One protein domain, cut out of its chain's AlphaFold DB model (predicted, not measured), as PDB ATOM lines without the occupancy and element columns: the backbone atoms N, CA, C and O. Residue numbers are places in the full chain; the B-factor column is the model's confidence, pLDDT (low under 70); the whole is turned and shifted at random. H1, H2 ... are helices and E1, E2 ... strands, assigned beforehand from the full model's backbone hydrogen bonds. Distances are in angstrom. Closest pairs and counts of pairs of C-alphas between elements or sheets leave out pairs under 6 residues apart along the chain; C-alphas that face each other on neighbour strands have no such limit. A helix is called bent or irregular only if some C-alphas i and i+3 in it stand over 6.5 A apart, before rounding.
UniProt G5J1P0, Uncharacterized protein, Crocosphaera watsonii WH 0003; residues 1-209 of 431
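What this domain is: This is residues 1 to 209 of the 431 residues of an uncharacterized protein of Crocosphaera watsonii WH 0003 (UniProt G5J1P0). Look for a strand-built head, in which two strongly twisted four-stranded sheets lie partly face to face as a sandwich, with H4 packed on one of them. From this head H3 reaches out as a long arm, and H1 and H2 complete an open triangle of helices with it. The 209 printed residues have four named helices and eight named strands, in the order E1 H1 H2 H3 E2 E3 E4 E5 E6 E7 H4 E8, class mixed. The sheets run E7 E6 E5 E8, mixed, and E1 E2 E3 E4, antiparallel. The whole is loose, with a radius of gyration of the C-alphas of 23.5 A, and elongated, 73 by 44 by 29 A.

How they stand to each other: Begin with E5, residues 145 to 157, and E6, residues 162 to 174, an antiparallel hairpin with N 151 and O 169 2.9 A apart. E7, residues 179 to 185, continues this meander, each strand the antiparallel neighbour of the one before; N 170 and O 183 are 2.9 A apart. On the other side of E5, E8, residues 205 to 209, is parallel to it, with N 150 and O 207 2.8 A apart. H4, residues 188 to 202, is on this sheet at a height of 8.2 A, making two layers; its closest C-alphas to E5 are Ala 199 and Ile 148, 6.1 A. E7, H4 and E8 form a split strand-helix-strand unit, with E6 and E5 between its strands and a right-handed crossover. H3, residues 81 to 104, is on the same face at 7.8 A; Lys 100 comes closest to E6 at Leu 164, 6.1 A between C-alphas. In the other sheet E1, residues 4 to 12, pairs with E2, residues 109 to 118, at N 9 and O 112, 2.9 A. E3, residues 121 to 127, and E4, residues 134 to 140, follow E2 as a second meander: N 115 and O 123 are 2.9 A apart, N 124 and O 138 2.9 A. The sheets' closest C-alphas in E1 and E7 are Gly 9 and Asp 183, 4.6 A. H1, residues 18 to 50, is close to H3 but not clearly touching it: C-alphas Leu 26 and Phe 88, 7.6 A, about perpendicular at 77 degrees. H2, residues 57 to 76, is likewise close to H3 at Gly 74 and Ile 81, 7.1 A, and apart from H1. Every O i to N i+4 pair is within hydrogen-bond range in H2, H3 and H4; in H1, 26 of 29 are.

Where its parts are: Find C-alpha 4 at (-97.352, -52.050, 5.087), where E1 begins. H1 runs 45.1 A to C-alpha 50 at (-79.623, -28.601, -45.141); it is irregular, C-alphas 22 and 25 being 7.6 A apart, with a kink of 56 degrees near residue 25. H2 spans 29.2 A, H3 34.5 A and H4 20.8 A. E5 spans 30.8 A and bends by 59 degrees at residue 148; E6 spans 31.1 A and bends by 81 degrees at residue 165. E8 ends at C-alpha 209, (-83.681, -40.330, -17.972).

The domain as a whole: The C-alphas farthest apart are those of Met 1 and Tyr 76, 73.2 A. The printed part has no cut, and no link is long. Residues 37 to 42, 55 to 62 and 64 to 87 stand free. The mean pLDDT of the printed part is 82.4; 31 residues are under 70, among them 46 to 57.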
ATOM      1  N   MET A   1    -102.079 -60.461   6.819       49.03
ATOM      2  CA  MET A   1    -101.203 -59.484   7.504       49.03
ATOM      3  C   MET A   1    -101.595 -58.094   7.025       49.03
ATOM      4  O   MET A   1    -102.087 -58.015   5.905       49.03
ATOM      5  N   PRO A   2    -101.496 -57.035   7.845       62.66
ATOM      6  CA  PRO A   2    -101.822 -55.690   7.382       62.66
ATOM      7  C   PRO A   2    -100.796 -55.246   6.334       62.66
ATOM      8  O   PRO A   2     -99.595 -55.391   6.552       62.66
ATOM      9  N   ASN A   3    -101.280 -54.717   5.212       80.56
ATOM     10  CA  ASN A   3    -100.444 -54.139   4.163       80.56
ATOM     11  C   ASN A   3     -99.582 -53.019   4.763       80.56
ATOM     12  O   ASN A   3    -100.116 -52.075   5.353       80.56
ATOM     13  N   ARG A   4     -98.259 -53.099   4.614       88.69
ATOM     14  CA  ARG A   4     -97.352 -52.050   5.087       88.69
ATOM     15  C   ARG A   4     -97.223 -50.987   4.005       88.69
ATOM     16  O   ARG A   4     -96.777 -51.280   2.902       88.69
ATOM     17  N   LEU A   5     -97.597 -49.748   4.317       90.69
ATOM     18  CA  LEU A   5     -97.372 -48.618   3.417       90.69
ATOM     19  C   LEU A   5     -95.868 -48.335   3.315       90.69
ATOM     20  O   LEU A   5     -95.221 -48.061   4.327       90.69
ATOM     21  N   ILE A   6     -95.327 -48.402   2.100       90.62
ATOM     22  CA  ILE A   6     -93.931 -48.062   1.796       90.62
ATOM     23  C   ILE A   6     -93.836 -46.587   1.417       90.62
ATOM     24  O   ILE A   6     -92.959 -45.868   1.894       90.62
ATOM     25  N   PHE A   7     -94.742 -46.144   0.547       92.62
ATOM     26  CA  PHE A   7     -94.689 -44.824  -0.057       92.62
ATOM     27  C   PHE A   7     -96.085 -44.336  -0.447       92.62
ATOM     28  O   PHE A   7     -96.938 -45.128  -0.850       92.62
ATOM     29  N   GLN A   8     -96.280 -43.025  -0.339       91.62
ATOM     30  CA  GLN A   8     -97.431 -42.310  -0.870       91.62
ATOM     31  C   GLN A   8     -96.913 -41.150  -1.722       91.62
ATOM     32  O   GLN A   8     -96.187 -40.296  -1.208       91.62
ATOM     33  N   GLY A   9     -97.297 -41.140  -2.992       89.56
ATOM     34  CA  GLY A   9     -96.995 -40.089  -3.957       89.56
ATOM     35  C   GLY A   9     -98.262 -39.569  -4.615       89.56
ATOM     36  O   GLY A   9     -99.373 -39.988  -4.280       89.56
ATOM     37  N   THR A  10     -98.101 -38.651  -5.559       89.44
ATOM     38  CA  THR A  10     -99.215 -38.111  -6.339       89.44
ATOM     39  C   THR A  10     -98.861 -38.020  -7.811       89.44
ATOM     40  O   THR A  10     -97.785 -37.538  -8.146       89.44
ATOM     41  N   THR A  11     -99.782 -38.402  -8.691       85.94
ATOM     42  CA  THR A  11     -99.692 -38.099 -10.129       85.94
ATOM     43  C   THR A  11    -100.931 -37.338 -10.579       85.94
ATOM     44  O   THR A  11    -101.953 -37.293  -9.889       85.94
ATOM     45  N   THR A  12    -100.837 -36.693 -11.726       78.88
ATOM     46  CA  THR A  12    -101.893 -35.868 -12.288       78.88
ATOM     47  C   THR A  12    -102.859 -36.716 -13.102       78.88
ATOM     48  O   THR A  12    -102.476 -37.443 -14.011       78.88
ATOM     49  N   TYR A  13    -104.148 -36.578 -12.808       70.12
ATOM     50  CA  TYR A  13    -105.231 -37.188 -13.561       70.12
ATOM     51  C   TYR A  13    -105.852 -36.165 -14.514       70.12
ATOM     52  O   TYR A  13    -106.652 -35.315 -14.116       70.12
ATOM     53  N   LEU A  14    -105.488 -36.245 -15.792       64.44
ATOM     54  CA  LEU A  14    -106.065 -35.412 -16.845       64.44
ATOM     55  C   LEU A  14    -107.447 -35.959 -17.234       64.44
ATOM     56  O   LEU A  14    -107.571 -36.826 -18.094       64.44
ATOM     57  N   SER A  15    -108.508 -35.470 -16.588       61.06
ATOM     58  CA  SER A  15    -109.880 -35.765 -17.016       61.06
ATOM     59  C   SER A  15    -110.329 -34.807 -18.119       61.06
ATOM     60  O   SER A  15    -110.179 -33.594 -17.967       61.06
ATOM     61  N   GLU A  16    -110.965 -35.312 -19.178       61.94
ATOM     62  CA  GLU A  16    -111.599 -34.458 -20.188       61.94
ATOM     63  C   GLU A  16    -112.723 -33.609 -19.573       61.94
ATOM     64  O   GLU A  16    -113.688 -34.123 -19.000       61.94
ATOM     65  N   HIS A  17    -112.626 -32.286 -19.709       68.56
ATOM     66  CA  HIS A  17    -113.656 -31.375 -19.215       68.56
ATOM     67  C   HIS A  17    -114.848 -31.260 -20.169       68.56
ATOM     68  O   HIS A  17    -114.713 -31.333 -21.389       68.56
ATOM     69  N   TRP A  18    -116.030 -30.965 -19.620       74.44
ATOM     70  CA  TRP A  18    -117.243 -30.732 -20.415       74.44
ATOM     71  C   TRP A  18    -117.071 -29.595 -21.435       74.44
ATOM     72  O   TRP A  18    -117.553 -29.703 -22.560       74.44
ATOM     73  N   TYR A  19    -116.353 -28.527 -21.070       78.81
ATOM     74  CA  TYR A  19    -116.142 -27.382 -21.953       78.81
ATOM     75  C   TYR A  19    -115.142 -27.685 -23.076       78.81
ATOM     76  O   TYR A  19    -115.230 -27.058 -24.130       78.81
ATOM     77  N   ALA A  20    -114.265 -28.690 -22.916       78.94
ATOM     78  CA  ALA A  20    -113.358 -29.139 -23.973       78.94
ATOM     79  C   ALA A  20    -114.138 -29.611 -25.213       78.94
ATOM     80  O   ALA A  20    -113.730 -29.356 -26.343       78.94
ATOM     81  N   LYS A  21    -115.325 -30.205 -25.008       82.50
ATOM     82  CA  LYS A  21    -116.235 -30.591 -26.098       82.50
ATOM     83  C   LYS A  21    -116.796 -29.385 -26.853       82.50
ATOM     84  O   LYS A  21    -116.976 -29.461 -28.061       82.50
ATOM     85  N   ILE A  22    -117.044 -28.272 -26.161       84.56
ATOM     86  CA  ILE A  22    -117.590 -27.045 -26.765       84.56
ATOM     87  C   ILE A  22    -116.540 -26.364 -27.644       84.56
ATOM     88  O   ILE A  22    -116.855 -25.899 -28.736       84.56
ATOM     89  N   ILE A  23    -115.287 -26.329 -27.188       86.88
ATOM     90  CA  ILE A  23    -114.191 -25.670 -27.912       86.88
ATOM     91  C   ILE A  23    -113.468 -26.596 -28.901       86.88
ATOM     92  O   ILE A  23    -112.586 -26.137 -29.622       86.88
ATOM     93  N   SER A  24    -113.863 -27.870 -28.999       84.19
ATOM     94  CA  SER A  24    -113.235 -28.869 -29.877       84.19
ATOM     95  C   SER A  24    -113.082 -28.430 -31.344       84.19
ATOM     96  O   SER A  24    -111.989 -28.610 -31.880       84.19
ATOM     97  N   PRO A  25    -114.067 -27.779 -31.999       82.50
ATOM     98  CA  PRO A  25    -113.874 -27.293 -33.367       82.50
ATOM     99  C   PRO A  25    -112.715 -26.293 -33.486       82.50
ATOM    100  O   PRO A  25    -111.954 -26.335 -34.449       82.50
ATOM    101  N   LEU A  26    -112.537 -25.420 -32.488       83.81
ATOM    102  CA  LEU A  26    -111.426 -24.463 -32.449       83.81
ATOM    103  C   LEU A  26    -110.087 -25.162 -32.194       83.81
ATOM    104  O   LEU A  26    -109.071 -24.752 -32.753       83.81
ATOM    105  N   VAL A  27    -110.085 -26.224 -31.385       84.44
ATOM    106  CA  VAL A  27    -108.900 -27.061 -31.142       84.44
ATOM    107  C   VAL A  27    -108.418 -27.704 -32.442       84.44
ATOM    108  O   VAL A  27    -107.231 -27.626 -32.749       84.44
ATOM    109  N   GLU A  28    -109.320 -28.280 -33.237       83.12
ATOM    110  CA  GLU A  28    -108.958 -28.910 -34.514       83.12
ATOM    111  C   GLU A  28    -108.440 -27.888 -35.538       83.12
ATOM    112  O   GLU A  28    -107.425 -28.126 -36.195       83.12
ATOM    113  N   VAL A  29    -109.051 -26.699 -35.610       80.38
ATOM    114  CA  VAL A  29    -108.540 -25.600 -36.450       80.38
ATOM    115  C   VAL A  29    -107.132 -25.182 -36.018       80.38
ATOM    116  O   VAL A  29    -106.253 -25.007 -36.864       80.38
ATOM    117  N   LYS A  30    -106.879 -25.061 -34.710       83.56
ATOM    118  CA  LYS A  30    -105.542 -24.742 -34.195       83.56
ATOM    119  C   LYS A  30    -104.528 -25.824 -34.563       83.56
ATOM    120  O   LYS A  30    -103.453 -25.478 -35.040       83.56
ATOM    121  N   LYS A  31    -104.853 -27.108 -34.365       82.31
ATOM    122  CA  LYS A  31    -103.967 -28.232 -34.721       82.31
ATOM    123  C   LYS A  31    -103.586 -28.189 -36.197       82.31
ATOM    124  O   LYS A  31    -102.411 -28.332 -36.515       82.31
ATOM    125  N   LEU A  32    -104.549 -27.919 -37.080       77.94
ATOM    126  CA  LEU A  32    -104.293 -27.758 -38.511       77.94
ATOM    127  C   LEU A  32    -103.326 -26.597 -38.786       77.94
ATOM    128  O   LEU A  32    -102.326 -26.778 -39.476       77.94
ATOM    129  N   LEU A  33    -103.583 -25.413 -38.218       77.25
ATOM    130  CA  LEU A  33    -102.704 -24.249 -38.384       77.25
ATOM    131  C   LEU A  33    -101.303 -24.493 -37.813       77.25
ATOM    132  O   LEU A  33    -100.316 -24.064 -38.407       77.25
ATOM    133  N   GLN A  34    -101.204 -25.188 -36.681       79.62
ATOM    134  CA  GLN A  34     -99.941 -25.550 -36.050       79.62
ATOM    135  C   GLN A  34     -99.170 -26.578 -36.883       79.62
ATOM    136  O   GLN A  34     -97.960 -26.434 -37.025       79.62
ATOM    137  N   ALA A  35     -99.847 -27.556 -37.486       78.81
ATOM    138  CA  ALA A  35     -99.232 -28.509 -38.406       78.81
ATOM    139  C   ALA A  35     -98.679 -27.805 -39.653       78.81
ATOM    140  O   ALA A  35     -97.531 -28.034 -40.026       78.81
ATOM    141  N   ILE A  36     -99.447 -26.882 -40.247       71.56
ATOM    142  CA  ILE A  36     -98.981 -26.061 -41.378       71.56
ATOM    143  C   ILE A  36     -97.781 -25.205 -40.955       71.56
ATOM    144  O   ILE A  36     -96.787 -25.135 -41.676       71.56
ATOM    145  N   TYR A  37     -97.846 -24.577 -39.779       78.38
ATOM    146  CA  TYR A  37     -96.742 -23.786 -39.244       78.38
ATOM    147  C   TYR A  37     -95.475 -24.626 -39.054       78.38
ATOM    148  O   TYR A  37     -94.410 -24.228 -39.513       78.38
ATOM    149  N   GLN A  38     -95.581 -25.791 -38.411       78.62
ATOM    150  CA  GLN A  38     -94.450 -26.693 -38.187       78.62
ATOM    151  C   GLN A  38     -93.881 -27.228 -39.500       78.62
ATOM    152  O   GLN A  38     -92.663 -27.299 -39.638       78.62
ATOM    153  N   PHE A  39     -94.737 -27.539 -40.474       73.25
ATOM    154  CA  PHE A  39     -94.319 -27.933 -41.814       73.25
ATOM    155  C   PHE A  39     -93.521 -26.820 -42.504       73.25
ATOM    156  O   PHE A  39     -92.405 -27.056 -42.956       73.25
ATOM    157  N   LEU A  40     -94.028 -25.585 -42.520       69.44
ATOM    158  CA  LEU A  40     -93.324 -24.445 -43.114       69.44
ATOM    159  C   LEU A  40     -92.030 -24.110 -42.372       69.44
ATOM    160  O   LEU A  40     -91.016 -23.828 -43.004       69.44
ATOM    161  N   LEU A  41     -92.046 -24.161 -41.041       72.75
ATOM    162  CA  LEU A  41     -90.854 -23.973 -40.222       72.75
ATOM    163  C   LEU A  41     -89.812 -25.048 -40.559       72.75
ATOM    164  O   LEU A  41     -88.645 -24.722 -40.758       72.75
ATOM    165  N   HIS A  42     -90.237 -26.310 -40.685       73.62
ATOM    166  CA  HIS A  42     -89.380 -27.406 -41.117       73.62
ATOM    167  C   HIS A  42     -88.787 -27.137 -42.499       73.62
ATOM    168  O   HIS A  42     -87.575 -27.248 -42.618       73.62
ATOM    169  N   LEU A  43     -89.585 -26.721 -43.490       68.25
ATOM    170  CA  LEU A  43     -89.103 -26.380 -44.835       68.25
ATOM    171  C   LEU A  43     -88.105 -25.234 -44.840       68.25
ATOM    172  O   LEU A  43     -87.040 -25.354 -45.431       68.25
ATOM    173  N   ILE A  44     -88.412 -24.138 -44.142       68.81
ATOM    174  CA  ILE A  44     -87.499 -22.999 -44.038       68.81
ATOM    175  C   ILE A  44     -86.154 -23.486 -43.502       68.81
ATOM    176  O   ILE A  44     -85.121 -23.188 -44.085       68.81
ATOM    177  N   TRP A  45     -86.133 -24.277 -42.431       71.06
ATOM    178  CA  TRP A  45     -84.867 -24.733 -41.864       71.06
ATOM    179  C   TRP A  45     -84.206 -25.868 -42.662       71.06
ATOM    180  O   TRP A  45     -82.979 -25.902 -42.745       71.06
ATOM    181  N   SER A  46     -84.970 -26.783 -43.257       66.19
ATOM    182  CA  SER A  46     -84.447 -27.903 -44.047       66.19
ATOM    183  C   SER A  46     -83.876 -27.438 -45.386       66.19
ATOM    184  O   SER A  46     -82.788 -27.878 -45.758       66.19
ATOM    185  N   GLU A  47     -84.529 -26.493 -46.061       59.19
ATOM    186  CA  GLU A  47     -84.068 -25.922 -47.326       59.19
ATOM    187  C   GLU A  47     -82.948 -24.896 -47.114       59.19
ATOM    188  O   GLU A  47     -81.918 -24.994 -47.782       59.19
ATOM    189  N   PHE A  48     -83.072 -23.961 -46.156       56.47
ATOM    190  CA  PHE A  48     -82.032 -22.939 -45.943       56.47
ATOM    191  C   PHE A  48     -80.735 -23.488 -45.340       56.47
ATOM    192  O   PHE A  48     -79.671 -22.936 -45.620       56.47
ATOM    193  N   ILE A  49     -80.791 -24.514 -44.481       57.50
ATOM    194  CA  ILE A  49     -79.598 -25.021 -43.777       57.50
ATOM    195  C   ILE A  49     -79.092 -26.330 -44.379       57.50
ATOM    196  O   ILE A  49     -77.881 -26.522 -44.484       57.50
ATOM    197  N   TYR A  50     -79.994 -27.237 -44.756       50.16
ATOM    198  CA  TYR A  50     -79.623 -28.601 -45.141       50.16
ATOM    199  C   TYR A  50     -79.774 -28.884 -46.642       50.16
ATOM    200  O   TYR A  50     -79.356 -29.954 -47.080       50.16
ATOM    201  N   GLY A  51     -80.315 -27.941 -47.428       49.75
ATOM    202  CA  GLY A  51     -80.392 -28.021 -48.890       49.75
ATOM    203  C   GLY A  51     -81.224 -29.192 -49.425       49.75
ATOM    204  O   GLY A  51     -80.949 -29.677 -50.521       49.75
ATOM    205  N   LYS A  52     -82.201 -29.687 -48.654       52.91
ATOM    206  CA  LYS A  52     -83.043 -30.832 -49.039       52.91
ATOM    207  C   LYS A  52     -84.364 -30.353 -49.641       52.91
ATOM    208  O   LYS A  52     -85.057 -29.576 -48.999       52.91
ATOM    209  N   GLN A  53     -84.706 -30.837 -50.834       53.72
ATOM    210  CA  GLN A  53     -85.984 -30.556 -51.499       53.72
ATOM    211  C   GLN A  53     -87.069 -31.566 -51.091       53.72
ATOM    212  O   GLN A  53     -86.769 -32.698 -50.714       53.72
ATOM    213  N   LEU A  54     -88.327 -31.133 -51.168       56.72
ATOM    214  CA  LEU A  54     -89.523 -31.944 -50.925       56.72
ATOM    215  C   LEU A  54     -89.736 -33.021 -51.999       56.72
ATOM    216  O   LEU A  54     -89.581 -32.754 -53.186       56.72
ATOM    217  N   GLU A  55     -90.180 -34.210 -51.580       56.41
ATOM    218  CA  GLU A  55     -90.343 -35.380 -52.458       56.41
ATOM    219  C   GLU A  55     -91.798 -35.636 -52.924       56.41
ATOM    220  O   GLU A  55     -92.000 -36.499 -53.774       56.41
ATOM    221  N   ASN A  56     -92.818 -34.914 -52.419       65.94
ATOM    222  CA  ASN A  56     -94.229 -35.301 -52.625       65.94
ATOM    223  C   ASN A  56     -95.155 -34.167 -53.138       65.94
ATOM    224  O   ASN A  56     -95.653 -33.321 -52.389       65.94
ATOM    225  N   GLU A  57     -95.427 -34.165 -54.447       62.25
ATOM    226  CA  GLU A  57     -96.182 -33.108 -55.150       62.25
ATOM    227  C   GLU A  57     -97.710 -33.183 -54.952       62.25
ATOM    228  O   GLU A  57     -98.396 -32.158 -54.951       62.25
ATOM    229  N   ILE A  58     -98.269 -34.383 -54.751       72.19
ATOM    230  CA  ILE A  58     -99.728 -34.597 -54.681       72.19
ATOM    231  C   ILE A  58    -100.319 -34.022 -53.388       72.19
ATOM    232  O   ILE A  58    -101.345 -33.341 -53.414       72.19
ATOM    233  N   GLU A  59     -99.656 -34.249 -52.255       61.59
ATOM    234  CA  GLU A  59    -100.061 -33.693 -50.956       61.59
ATOM    235  C   GLU A  59    -100.001 -32.160 -50.970       61.59
ATOM    236  O   GLU A  59    -100.894 -31.487 -50.445       61.59
ATOM    237  N   SER A  60     -99.007 -31.606 -51.669       64.44
ATOM    238  CA  SER A  60     -98.841 -30.166 -51.866       64.44
ATOM    239  C   SER A  60     -99.994 -29.556 -52.674       64.44
ATOM    240  O   SER A  60    -100.501 -28.489 -52.322       64.44
ATOM    241  N   LEU A  61    -100.471 -30.250 -53.717       70.50
ATOM    242  CA  LEU A  61    -101.621 -29.810 -54.515       70.50
ATOM    243  C   LEU A  61    -102.922 -29.798 -53.695       70.50
ATOM    244  O   LEU A  61    -103.690 -28.836 -53.761       70.50
ATOM    245  N   VAL A  62    -103.171 -30.847 -52.905       71.00
ATOM    246  CA  VAL A  62    -104.365 -30.929 -52.045       71.00
ATOM    247  C   VAL A  62    -104.350 -29.817 -50.994       71.00
ATOM    248  O   VAL A  62    -105.351 -29.117 -50.826       71.00
ATOM    249  N   ALA A  63    -103.209 -29.594 -50.337       66.44
ATOM    250  CA  ALA A  63    -103.044 -28.509 -49.374       66.44
ATOM    251  C   ALA A  63    -103.269 -27.128 -50.014       66.44
ATOM    252  O   ALA A  63    -103.935 -26.276 -49.423       66.44
ATOM    253  N   PHE A  64    -102.789 -26.923 -51.245       74.06
ATOM    254  CA  PHE A  64    -102.996 -25.682 -51.990       74.06
ATOM    255  C   PHE A  64    -104.480 -25.407 -52.283       74.06
ATOM    256  O   PHE A  64    -104.947 -24.284 -52.093       74.06
ATOM    257  N   LEU A  65    -105.253 -26.421 -52.687       78.44
ATOM    258  CA  LEU A  65    -106.694 -26.268 -52.929       78.44
ATOM    259  C   LEU A  65    -107.459 -25.906 -51.650       78.44
ATOM    260  O   LEU A  65    -108.276 -24.981 -51.659       78.44
ATOM    261  N   VAL A  66    -107.166 -26.589 -50.540       77.12
ATOM    262  CA  VAL A  66    -107.752 -26.275 -49.226       77.12
ATOM    263  C   VAL A  66    -107.396 -24.848 -48.809       77.12
ATOM    264  O   VAL A  66    -108.260 -24.092 -48.365       77.12
ATOM    265  N   PHE A  67    -106.145 -24.445 -49.008       78.31
ATOM    266  CA  PHE A  67    -105.679 -23.103 -48.692       78.31
ATOM    267  C   PHE A  67    -106.377 -22.014 -49.523       78.31
ATOM    268  O   PHE A  67    -106.751 -20.972 -48.981       78.31
ATOM    269  N   CYS A  68    -106.632 -22.260 -50.811       82.31
ATOM    270  CA  CYS A  68    -107.416 -21.366 -51.666       82.31
ATOM    271  C   CYS A  68    -108.864 -21.205 -51.167       82.31
ATOM    272  O   CYS A  68    -109.369 -20.083 -51.097       82.31
ATOM    273  N   LEU A  69    -109.518 -22.299 -50.756       83.56
ATOM    274  CA  LEU A  69    -110.869 -22.254 -50.176       83.56
ATOM    275  C   LEU A  69    -110.904 -21.463 -48.863       83.56
ATOM    276  O   LEU A  69    -111.771 -20.610 -48.672       83.56
ATOM    277  N   LEU A  70    -109.942 -21.707 -47.973       82.12
ATOM    278  CA  LEU A  70    -109.818 -20.965 -46.718       82.12
ATOM    279  C   LEU A  70    -109.503 -19.484 -46.957       82.12
ATOM    280  O   LEU A  70    -109.988 -18.631 -46.219       82.12
ATOM    281  N   SER A  71    -108.729 -19.166 -47.995       84.50
ATOM    282  CA  SER A  71    -108.427 -17.787 -48.388       84.50
ATOM    283  C   SER A  71    -109.682 -17.053 -48.861       84.50
ATOM    284  O   SER A  71    -109.958 -15.954 -48.385       84.50
ATOM    285  N   LEU A  72    -110.504 -17.680 -49.715       84.88
ATOM    286  CA  LEU A  72    -111.821 -17.152 -50.104       84.88
ATOM    287  C   LEU A  72    -112.715 -16.894 -48.886       84.88
ATOM    288  O   LEU A  72    -113.312 -15.826 -48.759       84.88
ATOM    289  N   LEU A  73    -112.770 -17.852 -47.957       83.75
ATOM    290  CA  LEU A  73    -113.546 -17.716 -46.726       83.75
ATOM    291  C   LEU A  73    -113.020 -16.569 -45.846       83.75
ATOM    292  O   LEU A  73    -113.805 -15.766 -45.343       83.75
ATOM    293  N   GLY A  74    -111.699 -16.439 -45.722       81.69
ATOM    294  CA  GLY A  74    -111.044 -15.333 -45.023       81.69
ATOM    295  C   GLY A  74    -111.347 -13.969 -45.646       81.69
ATOM    296  O   GLY A  74    -111.564 -13.004 -44.916       81.69
ATOM    297  N   TYR A  75    -111.429 -13.884 -46.977       84.19
ATOM    298  CA  TYR A  75    -111.811 -12.658 -47.681       84.19
ATOM    299  C   TYR A  75    -113.259 -12.241 -47.396       84.19
ATOM    300  O   TYR A  75    -113.498 -11.081 -47.054       84.19
ATOM    301  N   TYR A  76    -114.218 -13.170 -47.451       84.69
ATOM    302  CA  TYR A  76    -115.615 -12.860 -47.117       84.69
ATOM    303  C   TYR A  76    -115.813 -12.502 -45.637       84.69
ATOM    304  O   TYR A  76    -116.728 -11.753 -45.303       84.69
ATOM    305  N   LEU A  77    -114.939 -12.989 -44.751       81.94
ATOM    306  CA  LEU A  77    -114.955 -12.684 -43.317       81.94
ATOM    307  C   LEU A  77    -113.969 -11.579 -42.906       81.94
ATOM    308  O   LEU A  77    -113.727 -11.404 -41.711       81.94
ATOM    309  N   ARG A  78    -113.407 -10.811 -43.851       78.94
ATOM    310  CA  ARG A  78    -112.330  -9.835 -43.582       78.94
ATOM    311  C   ARG A  78    -112.655  -8.829 -42.473       78.94
ATOM    312  O   ARG A  78    -111.770  -8.473 -41.703       78.94
ATOM    313  N   ASP A  79    -113.916  -8.409 -42.359       77.06
ATOM    314  CA  ASP A  79    -114.346  -7.415 -41.365       77.06
ATOM    315  C   ASP A  79    -114.479  -8.027 -39.956       77.06
ATOM    316  O   ASP A  79    -114.426  -7.319 -38.949       77.06
ATOM    317  N   TYR A  80    -114.599  -9.356 -39.876       78.81
ATOM    318  CA  TYR A  80    -114.754 -10.118 -38.637       78.81
ATOM    319  C   TYR A  80    -113.486 -10.861 -38.224       78.81
ATOM    320  O   TYR A  80    -113.405 -11.310 -37.085       78.81
ATOM    321  N   ILE A  81    -112.482 -10.979 -39.100       71.50
ATOM    322  CA  ILE A  81    -111.299 -11.813 -38.854       71.50
ATOM    323  C   ILE A  81    -110.544 -11.403 -37.585       71.50
ATOM    324  O   ILE A  81    -110.158 -12.262 -36.802       71.50
ATOM    325  N   GLN A  82    -110.435 -10.099 -37.309       70.62
ATOM    326  CA  GLN A  82    -109.821  -9.585 -36.080       70.62
ATOM    327  C   GLN A  82    -110.622  -9.984 -34.837       70.62
ATOM    328  O   GLN A  82    -110.053 -10.407 -33.837       70.62
ATOM    329  N   ILE A  83    -111.953  -9.887 -34.901       78.06
ATOM    330  CA  ILE A  83    -112.837 -10.275 -33.793       78.06
ATOM    331  C   ILE A  83    -112.732 -11.784 -33.553       78.06
ATOM    332  O   ILE A  83    -112.616 -12.213 -32.409       78.06
ATOM    333  N   ILE A  84    -112.712 -12.579 -34.626       77.31
ATOM    334  CA  ILE A  84    -112.535 -14.033 -34.572       77.31
ATOM    335  C   ILE A  84    -111.188 -14.378 -33.925       77.31
ATOM    336  O   ILE A  84    -111.156 -15.208 -33.019       77.31
ATOM    337  N   LEU A  85    -110.099 -13.711 -34.322       74.25
ATOM    338  CA  LEU A  85    -108.774 -13.903 -33.727       74.25
ATOM    339  C   LEU A  85    -108.752 -13.524 -32.242       74.25
ATOM    340  O   LEU A  85    -108.252 -14.299 -31.431       74.25
ATOM    341  N   ILE A  86    -109.327 -12.381 -31.855       79.75
ATOM    342  CA  ILE A  86    -109.389 -11.947 -30.449       79.75
ATOM    343  C   ILE A  86    -110.184 -12.943 -29.603       79.75
ATOM    344  O   ILE A  86    -109.729 -13.334 -28.531       79.75
ATOM    345  N   ILE A  87    -111.356 -13.377 -30.075       82.38
ATOM    346  CA  ILE A  87    -112.178 -14.371 -29.373       82.38
ATOM    347  C   ILE A  87    -111.419 -15.692 -29.255       82.38
ATOM    348  O   ILE A  87    -111.397 -16.280 -28.176       82.38
ATOM    349  N   PHE A  88    -110.753 -16.131 -30.324       83.31
ATOM    350  CA  PHE A  88    -109.915 -17.324 -30.299       83.31
ATOM    351  C   PHE A  88    -108.799 -17.204 -29.253       83.31
ATOM    352  O   PHE A  88    -108.640 -18.107 -28.436       83.31
ATOM    353  N   PHE A  89    -108.089 -16.072 -29.202       80.75
ATOM    354  CA  PHE A  89    -107.059 -15.820 -28.193       80.75
ATOM    355  C   PHE A  89    -107.604 -15.796 -26.770       80.75
ATOM    356  O   PHE A  89    -106.970 -16.344 -25.873       80.75
ATOM    357  N   LEU A  90    -108.773 -15.192 -26.551       85.44
ATOM    358  CA  LEU A  90    -109.418 -15.180 -25.240       85.44
ATOM    359  C   LEU A  90    -109.806 -16.594 -24.806       85.44
ATOM    360  O   LEU A  90    -109.503 -16.981 -23.683       85.44
ATOM    361  N   ILE A  91    -110.428 -17.379 -25.690       87.00
ATOM    362  CA  ILE A  91    -110.799 -18.771 -25.408       87.00
ATOM    363  C   ILE A  91    -109.548 -19.605 -25.116       87.00
ATOM    364  O   ILE A  91    -109.524 -20.341 -24.132       87.00
ATOM    365  N   TRP A  92    -108.503 -19.457 -25.929       85.75
ATOM    366  CA  TRP A  92    -107.234 -20.158 -25.750       85.75
ATOM    367  C   TRP A  92    -106.563 -19.787 -24.420       85.75
ATOM    368  O   TRP A  92    -106.197 -20.666 -23.644       85.75
ATOM    369  N   TYR A  93    -106.475 -18.495 -24.096       85.69
ATOM    370  CA  TYR A  93    -105.904 -18.032 -22.831       85.69
ATOM    371  C   TYR A  93    -106.702 -18.523 -21.617       85.69
ATOM    372  O   TYR A  93    -106.109 -18.940 -20.620       85.69
ATOM    373  N   LEU A  94    -108.037 -18.495 -21.691       87.44
ATOM    374  CA  LEU A  94    -108.899 -18.994 -20.623       87.44
ATOM    375  C   LEU A  94    -108.737 -20.507 -20.427       87.44
ATOM    376  O   LEU A  94    -108.634 -20.932 -19.282       87.44
ATOM    377  N   ASP A  95    -108.650 -21.303 -21.500       86.56
ATOM    378  CA  ASP A  95    -108.365 -22.748 -21.427       86.56
ATOM    379  C   ASP A  95    -107.035 -23.015 -20.706       86.56
ATOM    380  O   ASP A  95    -107.006 -23.753 -19.720       86.56
ATOM    381  N   CYS A  96    -105.956 -22.329 -21.103       84.94
ATOM    382  CA  CYS A  96    -104.660 -22.437 -20.430       84.94
ATOM    383  C   CYS A  96    -104.735 -22.026 -18.955       84.94
ATOM    384  O   CYS A  96    -104.162 -22.691 -18.092       84.94
ATOM    385  N   TRP A  97    -105.426 -20.926 -18.648       84.75
ATOM    386  CA  TRP A  97    -105.560 -20.436 -17.280       84.75
ATOM    387  C   TRP A  97    -106.350 -21.411 -16.401       84.75
ATOM    388  O   TRP A  97    -105.908 -21.716 -15.290       84.75
ATOM    389  N   PHE A  98    -107.466 -21.951 -16.901       84.69
ATOM    390  CA  PHE A  98    -108.253 -22.961 -16.200       84.69
ATOM    391  C   PHE A  98    -107.447 -24.236 -15.969       84.69
ATOM    392  O   PHE A  98    -107.377 -24.695 -14.830       84.69
ATOM    393  N   ALA A  99    -106.788 -24.757 -17.005       82.88
ATOM    394  CA  ALA A  99    -105.973 -25.962 -16.902       82.88
ATOM    395  C   ALA A  99    -104.824 -25.787 -15.898       82.88
ATOM    396  O   ALA A  99    -104.604 -26.634 -15.029       82.88
ATOM    397  N   LYS A 100    -104.144 -24.633 -15.938       84.19
ATOM    398  CA  LYS A 100    -103.083 -24.288 -14.989       84.19
ATOM    399  C   LYS A 100    -103.614 -24.237 -13.558       84.19
ATOM    400  O   LYS A 100    -103.069 -24.871 -12.660       84.19
ATOM    401  N   HIS A 101    -104.698 -23.501 -13.338       82.06
ATOM    402  CA  HIS A 101    -105.308 -23.366 -12.019       82.06
ATOM    403  C   HIS A 101    -105.749 -24.724 -11.448       82.06
ATOM    404  O   HIS A 101    -105.517 -25.006 -10.275       82.06
ATOM    405  N   GLN A 102    -106.333 -25.589 -12.278       76.62
ATOM    406  CA  GLN A 102    -106.751 -26.936 -11.889       76.62
ATOM    407  C   GLN A 102    -105.578 -27.824 -11.476       76.62
ATOM    408  O   GLN A 102    -105.671 -28.506 -10.454       76.62
ATOM    409  N   TYR A 103    -104.471 -27.773 -12.221       76.81
ATOM    410  CA  TYR A 103    -103.257 -28.510 -11.886       76.81
ATOM    411  C   TYR A 103    -102.708 -28.111 -10.506       76.81
ATOM    412  O   TYR A 103    -102.480 -28.958  -9.637       76.81
ATOM    413  N   PHE A 104    -102.553 -26.805 -10.261       75.81
ATOM    414  CA  PHE A 104    -101.960 -26.316  -9.013       75.81
ATOM    415  C   PHE A 104    -102.898 -26.419  -7.800       75.81
ATOM    416  O   PHE A 104    -102.417 -26.473  -6.668       75.81
ATOM    417  N   GLN A 105    -104.219 -26.495  -7.998       71.06
ATOM    418  CA  GLN A 105    -105.190 -26.602  -6.902       71.06
ATOM    419  C   GLN A 105    -105.470 -28.029  -6.400       71.06
ATOM    420  O   GLN A 105    -106.428 -28.226  -5.661       71.06
ATOM    421  N   LYS A 106    -104.640 -29.028  -6.730       63.53
ATOM    422  CA  LYS A 106    -104.743 -30.435  -6.263       63.53
ATOM    423  C   LYS A 106    -106.051 -31.180  -6.590       63.53
ATOM    424  O   LYS A 106    -106.100 -32.383  -6.369       63.53
ATOM    425  N   ASN A 107    -107.067 -30.532  -7.161       61.56
ATOM    426  CA  ASN A 107    -108.371 -31.142  -7.461       61.56
ATOM    427  C   ASN A 107    -108.298 -32.321  -8.451       61.56
ATOM    428  O   ASN A 107    -109.237 -33.106  -8.536       61.56
ATOM    429  N   TYR A 108    -107.184 -32.451  -9.174       68.50
ATOM    430  CA  TYR A 108    -106.938 -33.501 -10.162       68.50
ATOM    431  C   TYR A 108    -105.650 -34.283  -9.896       68.50
ATOM    432  O   TYR A 108    -105.118 -34.919 -10.800       68.50
ATOM    433  N   LYS A 109    -105.127 -34.249  -8.667       77.38
ATOM    434  CA  LYS A 109    -104.067 -35.174  -8.264       77.38
ATOM    435  C   LYS A 109    -104.700 -36.464  -7.755       77.38
ATOM    436  O   LYS A 109    -105.622 -36.416  -6.946       77.38
ATOM    437  N   ILE A 110    -104.209 -37.598  -8.236       84.00
ATOM    438  CA  ILE A 110    -104.529 -38.912  -7.689       84.00
ATOM    439  C   ILE A 110    -103.405 -39.348  -6.765       84.00
ATOM    440  O   ILE A 110    -102.225 -39.226  -7.096       84.00
ATOM    441  N   ASP A 111    -103.790 -39.847  -5.597       88.19
ATOM    442  CA  ASP A 111    -102.842 -40.426  -4.660       88.19
ATOM    443  C   ASP A 111    -102.428 -41.810  -5.162       88.19
ATOM    444  O   ASP A 111    -103.277 -42.660  -5.463       88.19
ATOM    445  N   ILE A 112    -101.119 -42.030  -5.228       90.12
ATOM    446  CA  ILE A 112    -100.512 -43.327  -5.502       90.12
ATOM    447  C   ILE A 112     -99.972 -43.878  -4.192       90.12
ATOM    448  O   ILE A 112     -99.205 -43.222  -3.493       90.12
ATOM    449  N   PHE A 113    -100.343 -45.114  -3.879       91.38
ATOM    450  CA  PHE A 113     -99.875 -45.833  -2.704       91.38
ATOM    451  C   PHE A 113     -99.105 -47.074  -3.129       91.38
ATOM    452  O   PHE A 113     -99.591 -47.868  -3.934       91.38
ATOM    453  N   ILE A 114     -97.929 -47.270  -2.542       92.19
ATOM    454  CA  ILE A 114     -97.138 -48.489  -2.701       92.19
ATOM    455  C   ILE A 114     -97.199 -49.253  -1.383       92.19
ATOM    456  O   ILE A 114     -96.755 -48.750  -0.345       92.19
ATOM    457  N   TYR A 115     -97.742 -50.466  -1.425       92.44
ATOM    458  CA  TYR A 115     -97.848 -51.344  -0.265       92.44
ATOM    459  C   TYR A 115     -97.000 -52.604  -0.430       92.44
ATOM    460  O   TYR A 115     -97.001 -53.235  -1.487       92.44
ATOM    461  N   GLU A 116     -96.355 -53.008   0.659       91.50
ATOM    462  CA  GLU A 116     -95.795 -54.344   0.845       91.50
ATOM    463  C   GLU A 116     -96.887 -55.240   1.440       91.50
ATOM    464  O   GLU A 116     -97.382 -54.974   2.543       91.50
ATOM    465  N   ILE A 117     -97.295 -56.280   0.710       88.50
ATOM    466  CA  ILE A 117     -98.221 -57.295   1.243       88.50
ATOM    467  C   ILE A 117     -97.426 -58.343   2.033       88.50
ATOM    468  O   ILE A 117     -97.807 -58.717   3.143       88.50
ATOM    469  N   ASP A 118     -96.315 -58.795   1.451       83.38
ATOM    470  CA  ASP A 118     -95.323 -59.698   2.028       83.38
ATOM    471  C   ASP A 118     -93.930 -59.386   1.440       83.38
ATOM    472  O   ASP A 118     -93.806 -58.556   0.538       83.38
ATOM    473  N   LEU A 119     -92.883 -60.072   1.916       81.69
ATOM    474  CA  LEU A 119     -91.493 -59.871   1.461       81.69
ATOM    475  C   LEU A 119     -91.272 -60.153  -0.041       81.69
ATOM    476  O   LEU A 119     -90.194 -59.879  -0.568       81.69
ATOM    477  N   SER A 120     -92.255 -60.745  -0.721       85.38
ATOM    478  CA  SER A 120     -92.200 -61.131  -2.130       85.38
ATOM    479  C   SER A 120     -93.148 -60.335  -3.021       85.38
ATOM    480  O   SER A 120     -93.141 -60.533  -4.232       85.38
ATOM    481  N   LYS A 121     -93.977 -59.444  -2.463       91.94
ATOM    482  CA  LYS A 121     -95.051 -58.820  -3.230       91.94
ATOM    483  C   LYS A 121     -95.308 -57.374  -2.844       91.94
ATOM    484  O   LYS A 121     -95.769 -57.054  -1.746       91.94
ATOM    485  N   ILE A 122     -95.132 -56.529  -3.850       92.75
ATOM    486  CA  ILE A 122     -95.522 -55.130  -3.872       92.75
ATOM    487  C   ILE A 122     -96.807 -54.981  -4.684       92.75
ATOM    488  O   ILE A 122     -96.991 -55.622  -5.726       92.75
ATOM    489  N   ILE A 123     -97.695 -54.116  -4.207       93.06
ATOM    490  CA  ILE A 123     -98.834 -53.617  -4.977       93.06
ATOM    491  C   ILE A 123     -98.777 -52.098  -5.057       93.06
ATOM    492  O   ILE A 123     -98.485 -51.423  -4.069       93.06
ATOM    493  N   CYS A 124     -99.083 -51.574  -6.238       90.56
ATOM    494  CA  CYS A 124     -99.292 -50.151  -6.449       90.56
ATOM    495  C   CYS A 124    -100.782 -49.901  -6.668       90.56
ATOM    496  O   CYS A 124    -101.418 -50.509  -7.540       90.56
ATOM    497  N   CYS A 125    -101.326 -49.010  -5.854       90.69
ATOM    498  CA  CYS A 125    -102.725 -48.630  -5.847       90.69
ATOM    499  C   CYS A 125    -102.856 -47.157  -6.216       90.69
ATOM    500  O   CYS A 125    -102.051 -46.340  -5.780       90.69
ATOM    501  N   LEU A 126    -103.903 -46.816  -6.957       89.31
ATOM    502  CA  LEU A 126    -104.313 -45.434  -7.184       89.31
ATOM    503  C   LEU A 126    -105.677 -45.187  -6.544       89.31
ATOM    504  O   LEU A 126    -106.529 -46.079  -6.534       89.31
ATOM    505  N   SER A 127    -105.881 -43.985  -6.009       84.75
ATOM    506  CA  SER A 127    -107.188 -43.528  -5.526       84.75
ATOM    507  C   SER A 127    -107.719 -42.449  -6.457       84.75
ATOM    508  O   SER A 127    -107.155 -41.357  -6.524       84.75
ATOM    509  N   LEU A 128    -108.804 -42.743  -7.179       74.31
ATOM    510  CA  LEU A 128    -109.426 -41.754  -8.059       74.31
ATOM    511  C   LEU A 128    -110.085 -40.635  -7.235       74.31
ATOM    512  O   LEU A 128    -110.612 -40.909  -6.146       74.31
ATOM    513  N   PRO A 129    -110.123 -39.392  -7.753       65.56
ATOM    514  CA  PRO A 129    -110.733 -38.277  -7.046       65.56
ATOM    515  C   PRO A 129    -112.208 -38.590  -6.776       65.56
ATOM    516  O   PRO A 129    -112.911 -39.102  -7.646       65.56
ATOM    517  N   HIS A 130    -112.679 -38.288  -5.565       65.19
ATOM    518  CA  HIS A 130    -114.066 -38.522  -5.132       65.19
ATOM    519  C   HIS A 130    -114.509 -39.994  -5.045       65.19
ATOM    520  O   HIS A 130    -115.703 -40.265  -4.922       65.19
ATOM    521  N   THR A 131    -113.573 -40.948  -5.037       64.62
ATOM    522  CA  THR A 131    -113.869 -42.361  -4.759       64.62
ATOM    523  C   THR A 131    -113.121 -42.832  -3.515       64.62
ATOM    524  O   THR A 131    -111.975 -42.458  -3.293       64.62
ATOM    525  N   GLN A 132    -113.772 -43.647  -2.679       65.62
ATOM    526  CA  GLN A 132    -113.124 -44.290  -1.523       65.62
ATOM    527  C   GLN A 132    -112.371 -45.573  -1.908       65.62
ATOM    528  O   GLN A 132    -111.665 -46.150  -1.084       65.62
ATOM    529  N   ASN A 133    -112.532 -46.037  -3.151       71.44
ATOM    530  CA  ASN A 133    -111.964 -47.294  -3.610       71.44
ATOM    531  C   ASN A 133    -110.575 -47.070  -4.201       71.44
ATOM    532  O   ASN A 133    -110.398 -46.283  -5.128       71.44
ATOM    533  N   GLN A 134    -109.610 -47.832  -3.695       80.94
ATOM    534  CA  GLN A 134    -108.288 -47.939  -4.291       80.94
ATOM    535  C   GLN A 134    -108.309 -49.014  -5.380       80.94
ATOM    536  O   GLN A 134    -108.753 -50.140  -5.148       80.94
ATOM    537  N   SER A 135    -107.805 -48.680  -6.562       84.12
ATOM    538  CA  SER A 135    -107.635 -49.631  -7.658       84.12
ATOM    539  C   SER A 135    -106.176 -50.056  -7.747       84.12
ATOM    540  O   SER A 135    -105.288 -49.213  -7.869       84.12
ATOM    541  N   ILE A 136    -105.924 -51.366  -7.691       85.44
ATOM    542  CA  ILE A 136    -104.593 -51.925  -7.949       85.44
ATOM    543  C   ILE A 136    -104.332 -51.807  -9.448       85.44
ATOM    544  O   ILE A 136    -105.072 -52.384 -10.243       85.44
ATOM    545  N   PHE A 137    -103.281 -51.086  -9.823       88.94
ATOM    546  CA  PHE A 137    -102.883 -50.940 -11.224       88.94
ATOM    547  C   PHE A 137    -101.600 -51.709 -11.554       88.94
ATOM    548  O   PHE A 137    -101.371 -52.043 -12.715       88.94
ATOM    549  N   ALA A 138    -100.786 -52.043 -10.546       89.12
ATOM    550  CA  ALA A 138     -99.586 -52.852 -10.725       89.12
ATOM    551  C   ALA A 138     -99.317 -53.764  -9.522       89.12
ATOM    552  O   ALA A 138     -99.639 -53.438  -8.377       89.12
ATOM    553  N   SER A 139     -98.693 -54.912  -9.790       92.06
ATOM    554  CA  SER A 139     -98.165 -55.824  -8.775       92.06
ATOM    555  C   SER A 139     -96.889 -56.477  -9.294       92.06
ATOM    556  O   SER A 139     -96.863 -56.912 -10.444       92.06
ATOM    557  N   PHE A 140     -95.853 -56.521  -8.456       93.50
ATOM    558  CA  PHE A 140     -94.531 -57.048  -8.802       93.50
ATOM    559  C   PHE A 140     -93.768 -57.503  -7.551       93.50
ATOM    560  O   PHE A 140     -94.147 -57.169  -6.425       93.50
ATOM    561  N   SER A 141     -92.694 -58.265  -7.746       92.69
ATOM    562  CA  SER A 141     -91.765 -58.639  -6.673       92.69
ATOM    563  C   SER A 141     -90.741 -57.523  -6.438       92.69
ATOM    564  O   SER A 141     -90.300 -56.913  -7.411       92.69
ATOM    565  N   PRO A 142     -90.279 -57.257  -5.200       91.06
ATOM    566  CA  PRO A 142     -89.247 -56.242  -4.951       91.06
ATOM    567  C   PRO A 142     -87.979 -56.420  -5.801       91.06
ATOM    568  O   PRO A 142     -87.369 -55.441  -6.211       91.06
ATOM    569  N   GLN A 143     -87.604 -57.667  -6.095       91.94
ATOM    570  CA  GLN A 143     -86.427 -58.025  -6.892       91.94
ATOM    571  C   GLN A 143     -86.632 -57.832  -8.404       91.94
ATOM    572  O   GLN A 143     -85.668 -57.916  -9.155       91.94
ATOM    573  N   GLU A 144     -87.867 -57.603  -8.863       93.81
ATOM    574  CA  GLU A 144     -88.141 -57.282 -10.269       93.81
ATOM    575  C   GLU A 144     -87.830 -55.818 -10.594       93.81
ATOM    576  O   GLU A 144     -87.747 -55.473 -11.772       93.81
ATOM    577  N   VAL A 145     -87.656 -54.972  -9.573       95.81
ATOM    578  CA  VAL A 145     -87.272 -53.570  -9.741       95.81
ATOM    579  C   VAL A 145     -85.825 -53.505 -10.215       95.81
ATOM    580  O   VAL A 145     -84.922 -54.017  -9.559       95.81
ATOM    581  N   SER A 146     -85.620 -52.866 -11.363       95.62
ATOM    582  CA  SER A 146     -84.307 -52.677 -11.972       95.62
ATOM    583  C   SER A 146     -83.645 -51.394 -11.473       95.62
ATOM    584  O   SER A 146     -82.522 -51.441 -10.981       95.62
ATOM    585  N   TYR A 147     -84.351 -50.264 -11.550       96.50
ATOM    586  CA  TYR A 147     -83.890 -48.956 -11.078       96.50
ATOM    587  C   TYR A 147     -85.078 -48.018 -10.831       96.50
ATOM    588  O   TYR A 147     -86.208 -48.283 -11.255       96.50
ATOM    589  N   ILE A 148     -84.817 -46.913 -10.131       97.62
ATOM    590  CA  ILE A 148     -85.762 -45.802  -9.984       97.62
ATOM    591  C   ILE A 148     -85.370 -44.701 -10.962       97.62
ATOM    592  O   ILE A 148     -84.257 -44.178 -10.897       97.62
ATOM    593  N   ALA A 149     -86.283 -44.337 -11.851       97.00
ATOM    594  CA  ALA A 149     -86.057 -43.278 -12.816       97.00
ATOM    595  C   ALA A 149     -86.553 -41.930 -12.290       97.00
ATOM    596  O   ALA A 149     -87.570 -41.855 -11.596       97.00
ATOM    597  N   ILE A 150     -85.849 -40.863 -12.654       96.56
ATOM    598  CA  ILE A 150     -86.323 -39.488 -12.531       96.56
ATOM    599  C   ILE A 150     -86.380 -38.900 -13.937       96.56
ATOM    600  O   ILE A 150     -85.343 -38.649 -14.553       96.56
ATOM    601  N   GLU A 151     -87.589 -38.657 -14.424       94.12
ATOM    602  CA  GLU A 151     -87.837 -38.127 -15.758       94.12
ATOM    603  C   GLU A 151     -88.371 -36.704 -15.689       94.12
ATOM    604  O   GLU A 151     -89.174 -36.358 -14.822       94.12
ATOM    605  N   LYS A 152     -87.919 -35.854 -16.611       92.44
ATOM    606  CA  LYS A 152     -88.495 -34.529 -16.799       92.44
ATOM    607  C   LYS A 152     -89.521 -34.593 -17.922       92.44
ATOM    608  O   LYS A 152     -89.140 -34.800 -19.067       92.44
ATOM    609  N   SER A 153     -90.781 -34.327 -17.612       89.50
ATOM    610  CA  SER A 153     -91.875 -34.441 -18.576       89.50
ATOM    611  C   SER A 153     -92.598 -33.106 -18.752       89.50
ATOM    612  O   SER A 153     -92.788 -32.370 -17.774       89.50
ATOM    613  N   PRO A 154     -93.009 -32.752 -19.984       88.12
ATOM    614  CA  PRO A 154     -93.857 -31.594 -20.203       88.12
ATOM    615  C   PRO A 154     -95.243 -31.865 -19.622       88.12
ATOM    616  O   PRO A 154     -95.889 -32.866 -19.932       88.12
ATOM    617  N   LEU A 155     -95.730 -30.936 -18.812       84.38
ATOM    618  CA  LEU A 155     -97.106 -30.940 -18.361       84.38
ATOM    619  C   LEU A 155     -97.968 -30.280 -19.434       84.38
ATOM    620  O   LEU A 155     -97.981 -29.054 -19.570       84.38
ATOM    621  N   LEU A 156     -98.695 -31.102 -20.184       84.81
ATOM    622  CA  LEU A 156     -99.682 -30.638 -21.151       84.81
ATOM    623  C   LEU A 156    -101.068 -30.596 -20.509       84.81
ATOM    624  O   LEU A 156    -101.434 -31.483 -19.738       84.81
ATOM    625  N   GLY A 157    -101.859 -29.578 -20.831       80.00
ATOM    626  CA  GLY A 157    -103.233 -29.523 -20.351       80.00
ATOM    627  C   GLY A 157    -104.140 -28.571 -21.114       80.00
ATOM    628  O   GLY A 157    -103.728 -27.882 -22.048       80.00
ATOM    629  N   GLY A 158    -105.409 -28.579 -20.706       81.50
ATOM    630  CA  GLY A 158    -106.489 -27.911 -21.427       81.50
ATOM    631  C   GLY A 158    -106.920 -28.685 -22.674       81.50
ATOM    632  O   GLY A 158    -106.313 -29.689 -23.060       81.50
ATOM    633  N   ALA A 159    -107.985 -28.224 -23.325       84.25
ATOM    634  CA  ALA A 159    -108.439 -28.832 -24.573       84.25
ATOM    635  C   ALA A 159    -107.424 -28.623 -25.707       84.25
ATOM    636  O   ALA A 159    -107.309 -29.458 -26.603       84.25
ATOM    637  N   PHE A 160    -106.665 -27.524 -25.653       82.00
ATOM    638  CA  PHE A 160    -105.639 -27.206 -26.641       82.00
ATOM    639  C   PHE A 160    -104.318 -27.969 -26.450       82.00
ATOM    640  O   PHE A 160    -103.425 -27.777 -27.281       82.00
ATOM    641  N   GLN A 161    -104.209 -28.819 -25.412       82.44
ATOM    642  CA  GLN A 161    -103.011 -29.604 -25.072       82.44
ATOM    643  C   GLN A 161    -101.755 -28.729 -25.007       82.44
ATOM    644  O   GLN A 161    -100.726 -29.014 -25.614       82.44
ATOM    645  N   GLU A 162    -101.880 -27.604 -24.309       83.25
ATOM    646  CA  GLU A 162    -100.821 -26.613 -24.219       83.25
ATOM    647  C   GLU A 162     -99.804 -26.947 -23.152       83.25
ATOM    648  O   GLU A 162    -100.140 -27.513 -22.113       83.25
ATOM    649  N   PHE A 163     -98.572 -26.514 -23.394       82.38
ATOM    650  CA  PHE A 163     -97.511 -26.593 -22.406       82.38
ATOM    651  C   PHE A 163     -97.831 -25.673 -21.221       82.38
ATOM    652  O   PHE A 163     -97.817 -24.446 -21.341       82.38
ATOM    653  N   LEU A 164     -98.136 -26.271 -20.070       82.88
ATOM    654  CA  LEU A 164     -98.465 -25.555 -18.840       82.88
ATOM    655  C   LEU A 164     -97.229 -25.315 -17.971       82.88
ATOM    656  O   LEU A 164     -97.077 -24.217 -17.426       82.88
ATOM    657  N   ASP A 165     -96.393 -26.346 -17.823       83.75
ATOM    658  CA  ASP A 165     -95.147 -26.341 -17.049       83.75
ATOM    659  C   ASP A 165     -94.294 -27.594 -17.360       83.75
ATOM    660  O   ASP A 165     -94.672 -28.424 -18.184       83.75
ATOM    661  N   GLU A 166     -93.159 -27.756 -16.684       87.50
ATOM    662  CA  GLU A 166     -92.385 -29.004 -16.637       87.50
ATOM    663  C   GLU A 166     -92.457 -29.634 -15.243       87.50
ATOM    664  O   GLU A 166     -92.373 -28.945 -14.224       87.50
ATOM    665  N   VAL A 167     -92.570 -30.959 -15.194       90.50
ATOM    666  CA  VAL A 167     -92.630 -31.730 -13.946       90.50
ATOM    667  C   VAL A 167     -91.554 -32.806 -13.933       90.50
ATOM    668  O   VAL A 167     -91.144 -33.312 -14.972       90.50
ATOM    669  N   TRP A 168     -91.097 -33.155 -12.736       93.19
ATOM    670  CA  TRP A 168     -90.175 -34.252 -12.488       93.19
ATOM    671  C   TRP A 168     -90.963 -35.460 -11.998       93.19
ATOM    672  O   TRP A 168     -91.397 -35.495 -10.841       93.19
ATOM    673  N   GLN A 169     -91.149 -36.421 -12.891       94.69
ATOM    674  CA  GLN A 169     -91.810 -37.688 -12.627       94.69
ATOM    675  C   GLN A 169     -90.810 -38.673 -12.029       94.69
ATOM    676  O   GLN A 169     -89.634 -38.698 -12.390       94.69
ATOM    677  N   ILE A 170     -91.279 -39.464 -11.074       96.56
ATOM    678  CA  ILE A 170     -90.520 -40.570 -10.502       96.56
ATOM    679  C   ILE A 170     -91.175 -41.843 -10.984       96.56
ATOM    680  O   ILE A 170     -92.384 -42.017 -10.808       96.56
ATOM    681  N   GLU A 171     -90.376 -42.737 -11.550       96.00
ATOM    682  CA  GLU A 171     -90.873 -43.986 -12.106       96.00
ATOM    683  C   GLU A 171     -90.129 -45.192 -11.543       96.00
ATOM    684  O   GLU A 171     -88.939 -45.139 -11.227       96.00
ATOM    685  N   VAL A 172     -90.842 -46.309 -11.424       96.00
ATOM    686  CA  VAL A 172     -90.262 -47.606 -11.065       96.00
ATOM    687  C   VAL A 172     -90.119 -48.426 -12.335       96.00
ATOM    688  O   VAL A 172     -91.135 -48.806 -12.917       96.00
ATOM    689  N   TYR A 173     -88.884 -48.723 -12.742       96.25
ATOM    690  CA  TYR A 173     -88.598 -49.578 -13.895       96.25
ATOM    691  C   TYR A 173     -88.382 -51.018 -13.452       96.25
ATOM    692  O   TYR A 173     -87.627 -51.294 -12.519       96.25
ATOM    693  N   LEU A 174     -89.029 -51.951 -14.145       96.00
ATOM    694  CA  LEU A 174     -88.875 -53.383 -13.925       96.00
ATOM    695  C   LEU A 174     -87.950 -54.009 -14.976       96.00
ATOM    696  O   LEU A 174     -87.904 -53.565 -16.124       96.00
ATOM    697  N   PHE A 175     -87.290 -55.119 -14.635       93.38
ATOM    698  CA  PHE A 175     -86.435 -55.870 -15.572       93.38
ATOM    699  C   PHE A 175     -87.173 -56.394 -16.817       93.38
ATOM    700  O   PHE A 175     -86.548 -56.702 -17.827       93.38
ATOM    701  N   ASN A 176     -88.504 -56.492 -16.763       90.81
ATOM    702  CA  ASN A 176     -89.339 -56.890 -17.899       90.81
ATOM    703  C   ASN A 176     -89.669 -55.726 -18.862       90.81
ATOM    704  O   ASN A 176     -90.468 -55.914 -19.779       90.81
ATOM    705  N   GLY A 177     -89.102 -54.535 -18.639       90.06
ATOM    706  CA  GLY A 177     -89.310 -53.334 -19.453       90.06
ATOM    707  C   GLY A 177     -90.573 -52.535 -19.120       90.06
ATOM    708  O   GLY A 177     -90.783 -51.467 -19.691       90.06
ATOM    709  N   LYS A 178     -91.425 -53.009 -18.201       93.38
ATOM    710  CA  LYS A 178     -92.565 -52.222 -17.711       93.38
ATOM    711  C   LYS A 178     -92.081 -51.147 -16.744       93.38
ATOM    712  O   LYS A 178     -91.202 -51.406 -15.924       93.38
ATOM    713  N   HIS A 179     -92.716 -49.985 -16.797       92.94
ATOM    714  CA  HIS A 179     -92.475 -48.883 -15.875       92.94
ATOM    715  C   HIS A 179     -93.793 -48.278 -15.395       92.94
ATOM    716  O   HIS A 179     -94.838 -48.437 -16.034       92.94
ATOM    717  N   PHE A 180     -93.740 -47.617 -14.241       91.62
ATOM    718  CA  PHE A 180     -94.898 -46.985 -13.617       91.62
ATOM    719  C   PHE A 180     -94.511 -45.651 -12.992       91.62
ATOM    720  O   PHE A 180     -93.608 -45.616 -12.155       91.62
ATOM    721  N   VAL A 181     -95.249 -44.590 -13.323       92.38
ATOM    722  CA  VAL A 181     -95.158 -43.297 -12.633       92.38
ATOM    723  C   VAL A 181     -95.754 -43.443 -11.237       92.38
ATOM    724  O   VAL A 181     -96.871 -43.937 -11.080       92.38
ATOM    725  N   ILE A 182     -95.005 -43.022 -10.222       93.00
ATOM    726  CA  ILE A 182     -95.388 -43.149  -8.810       93.00
ATOM    727  C   ILE A 182     -95.495 -41.809  -8.083       93.00
ATOM    728  O   ILE A 182     -96.164 -41.734  -7.051       93.00
ATOM    729  N   ASP A 183     -94.853 -40.761  -8.597       93.62
ATOM    730  CA  ASP A 183     -94.916 -39.415  -8.030       93.62
ATOM    731  C   ASP A 183     -94.547 -38.348  -9.068       93.62
ATOM    732  O   ASP A 183     -93.806 -38.621 -10.013       93.62
ATOM    733  N   GLU A 184     -95.028 -37.124  -8.862       91.62
ATOM    734  CA  GLU A 184     -94.785 -35.970  -9.727       91.62
ATOM    735  C   GLU A 184     -94.551 -34.704  -8.902       91.62
ATOM    736  O   GLU A 184     -95.444 -34.229  -8.187       91.62
ATOM    737  N   ASN A 185     -93.373 -34.097  -9.058       91.00
ATOM    738  CA  ASN A 185     -93.017 -32.868  -8.353       91.00
ATOM    739  C   ASN A 185     -92.526 -31.783  -9.313       91.00
ATOM    740  O   ASN A 185     -91.881 -32.049 -10.320       91.00
ATOM    741  N   LEU A 186     -92.781 -30.521  -8.970       88.81
ATOM    742  CA  LEU A 186     -92.268 -29.370  -9.729       88.81
ATOM    743  C   LEU A 186     -90.788 -29.110  -9.422       88.81
ATOM    744  O   LEU A 186     -90.047 -28.566 -10.237       88.81
ATOM    745  N   ILE A 187     -90.352 -29.482  -8.217       90.12
ATOM    746  CA  ILE A 187     -89.010 -29.214  -7.718       90.12
ATOM    747  C   ILE A 187     -88.192 -30.500  -7.806       90.12
ATOM    748  O   ILE A 187     -88.436 -31.455  -7.074       90.12
ATOM    749  N   VAL A 188     -87.145 -30.485  -8.635       91.88
ATOM    750  CA  VAL A 188     -86.226 -31.625  -8.822       91.88
ATOM    751  C   VAL A 188     -85.645 -32.162  -7.507       91.88
ATOM    752  O   VAL A 188     -85.397 -33.355  -7.367       91.88
ATOM    753  N   ASN A 189     -85.455 -31.293  -6.507       92.81
ATOM    754  CA  ASN A 189     -84.945 -31.703  -5.203       92.81
ATOM    755  C   ASN A 189     -85.909 -32.629  -4.447       92.81
ATOM    756  O   ASN A 189     -85.464 -33.548  -3.765       92.81
ATOM    757  N   GLU A 190     -87.215 -32.390  -4.560       92.62
ATOM    758  CA  GLU A 190     -88.235 -33.246  -3.948       92.62
ATOM    759  C   GLU A 190     -88.238 -34.611  -4.636       92.62
ATOM    760  O   GLU A 190     -88.164 -35.633  -3.952       92.62
ATOM    761  N   SER A 191     -88.163 -34.628  -5.973       94.31
ATOM    762  CA  SER A 191     -88.060 -35.873  -6.738       94.31
ATOM    763  C   SER A 191     -86.807 -36.678  -6.395       94.31
ATOM    764  O   SER A 191     -86.904 -37.884  -6.188       94.31
ATOM    765  N   LEU A 192     -85.645 -36.033  -6.228       94.62
ATOM    766  CA  LEU A 192     -84.426 -36.730  -5.804       94.62
ATOM    767  C   LEU A 192     -84.570 -37.341  -4.403       94.62
ATOM    768  O   LEU A 192     -84.153 -38.476  -4.181       94.62
ATOM    769  N   LEU A 193     -85.136 -36.606  -3.439       93.62
ATOM    770  CA  LEU A 193     -85.322 -37.116  -2.078       93.62
ATOM    771  C   LEU A 193     -86.289 -38.302  -2.046       93.62
ATOM    772  O   LEU A 193     -86.052 -39.265  -1.312       93.62
ATOM    773  N   THR A 194     -87.356 -38.251  -2.839       94.00
ATOM    774  CA  THR A 194     -88.300 -39.360  -2.977       94.00
ATOM    775  C   THR A 194     -87.652 -40.561  -3.670       94.00
ATOM    776  O   THR A 194     -87.723 -41.670  -3.139       94.00
ATOM    777  N   ALA A 195     -86.918 -40.349  -4.764       95.00
ATOM    778  CA  ALA A 195     -86.176 -41.408  -5.444       95.00
ATOM    779  C   ALA A 195     -85.139 -42.065  -4.520       95.00
ATOM    780  O   ALA A 195     -85.098 -43.286  -4.437       95.00
ATOM    781  N   LYS A 196     -84.380 -41.286  -3.729       94.19
ATOM    782  CA  LYS A 196     -83.448 -41.811  -2.708       94.19
ATOM    783  C   LYS A 196     -84.151 -42.703  -1.683       94.19
ATOM    784  O   LYS A 196     -83.610 -43.742  -1.317       94.19
ATOM    785  N   LYS A 197     -85.356 -42.347  -1.222       94.00
ATOM    786  CA  LYS A 197     -86.122 -43.190  -0.282       94.00
ATOM    787  C   LYS A 197     -86.508 -44.534  -0.902       94.00
ATOM    788  O   LYS A 197     -86.348 -45.564  -0.253       94.00
ATOM    789  N   LEU A 198     -86.993 -44.519  -2.139       94.62
ATOM    790  CA  LEU A 198     -87.447 -45.718  -2.844       94.62
ATOM    791  C   LEU A 198     -86.284 -46.608  -3.273       94.62
ATOM    792  O   LEU A 198     -86.309 -47.807  -3.014       94.62
ATOM    793  N   ALA A 199     -85.234 -46.017  -3.839       94.69
ATOM    794  CA  ALA A 199     -84.003 -46.701  -4.211       94.69
ATOM    795  C   ALA A 199     -83.357 -47.391  -3.002       94.69
ATOM    796  O   ALA A 199     -82.977 -48.554  -3.090       94.69
ATOM    797  N   ASN A 200     -83.335 -46.735  -1.834       94.56
ATOM    798  CA  ASN A 200     -82.860 -47.354  -0.593       94.56
ATOM    799  C   ASN A 200     -83.734 -48.533  -0.135       94.56
ATOM    800  O   ASN A 200     -83.210 -49.493   0.429       94.56
ATOM    801  N   TYR A 201     -85.052 -48.463  -0.344       94.00
ATOM    802  CA  TYR A 201     -85.969 -49.546   0.010       94.00
ATOM    803  C   TYR A 201     -85.783 -50.763  -0.910       94.00
ATOM    804  O   TYR A 201     -85.619 -51.880  -0.420       94.00
ATOM    805  N   PHE A 202     -85.741 -50.542  -2.226       94.00
ATOM    806  CA  PHE A 202     -85.570 -51.600  -3.228       94.00
ATOM    807  C   PHE A 202     -84.115 -52.056  -3.410       94.00
ATOM    808  O   PHE A 202     -83.886 -53.126  -3.963       94.00
ATOM    809  N   LYS A 203     -83.144 -51.293  -2.890       94.69
ATOM    810  CA  LYS A 203     -81.694 -51.494  -3.066       94.69
ATOM    811  C   LYS A 203     -81.276 -51.490  -4.538       94.69
ATOM    812  O   LYS A 203     -80.560 -52.381  -4.986       94.69
ATOM    813  N   VAL A 204     -81.737 -50.480  -5.263       95.81
ATOM    814  CA  VAL A 204     -81.470 -50.281  -6.693       95.81
ATOM    815  C   VAL A 204     -80.896 -48.891  -6.939       95.81
ATOM    816  O   VAL A 204     -80.966 -48.026  -6.064       95.81
ATOM    817  N   ASP A 205     -80.360 -48.673  -8.135       95.25
ATOM    818  CA  ASP A 205     -79.805 -47.384  -8.535       95.25
ATOM    819  C   ASP A 205     -80.894 -46.364  -8.908       95.25
ATOM    820  O   ASP A 205     -82.065 -46.699  -9.124       95.25
ATOM    821  N   ILE A 206     -80.493 -45.092  -8.960       96.44
ATOM    822  CA  ILE A 206     -81.324 -43.975  -9.421       96.44
ATOM    823  C   ILE A 206     -80.756 -43.496 -10.744       96.44
ATOM    824  O   ILE A 206     -79.579 -43.156 -10.791       96.44
ATOM    825  N   ILE A 207     -81.592 -43.392 -11.769       96.31
ATOM    826  CA  ILE A 207     -81.190 -42.930 -13.098       96.31
ATOM    827  C   ILE A 207     -82.037 -41.716 -13.474       96.31
ATOM    828  O   ILE A 207     -83.263 -41.759 -13.405       96.31
ATOM    829  N   PHE A 208     -81.406 -40.615 -13.871       95.56
ATOM    830  CA  PHE A 208     -82.107 -39.537 -14.562       95.56
ATOM    831  C   PHE A 208     -82.261 -39.935 -16.029       95.56
ATOM    832  O   PHE A 208     -81.260 -40.214 -16.688       95.56
ATOM    833  N   THR A 209     -83.481 -39.979 -16.557       93.44
ATOM    834  CA  THR A 209     -83.681 -40.330 -17.972       93.44
ATOM    835  C   THR A 209     -83.228 -39.190 -18.875       93.44
ATOM    836  O   THR A 209     -83.204 -38.019 -18.473       93.44
TER     837      THR A 209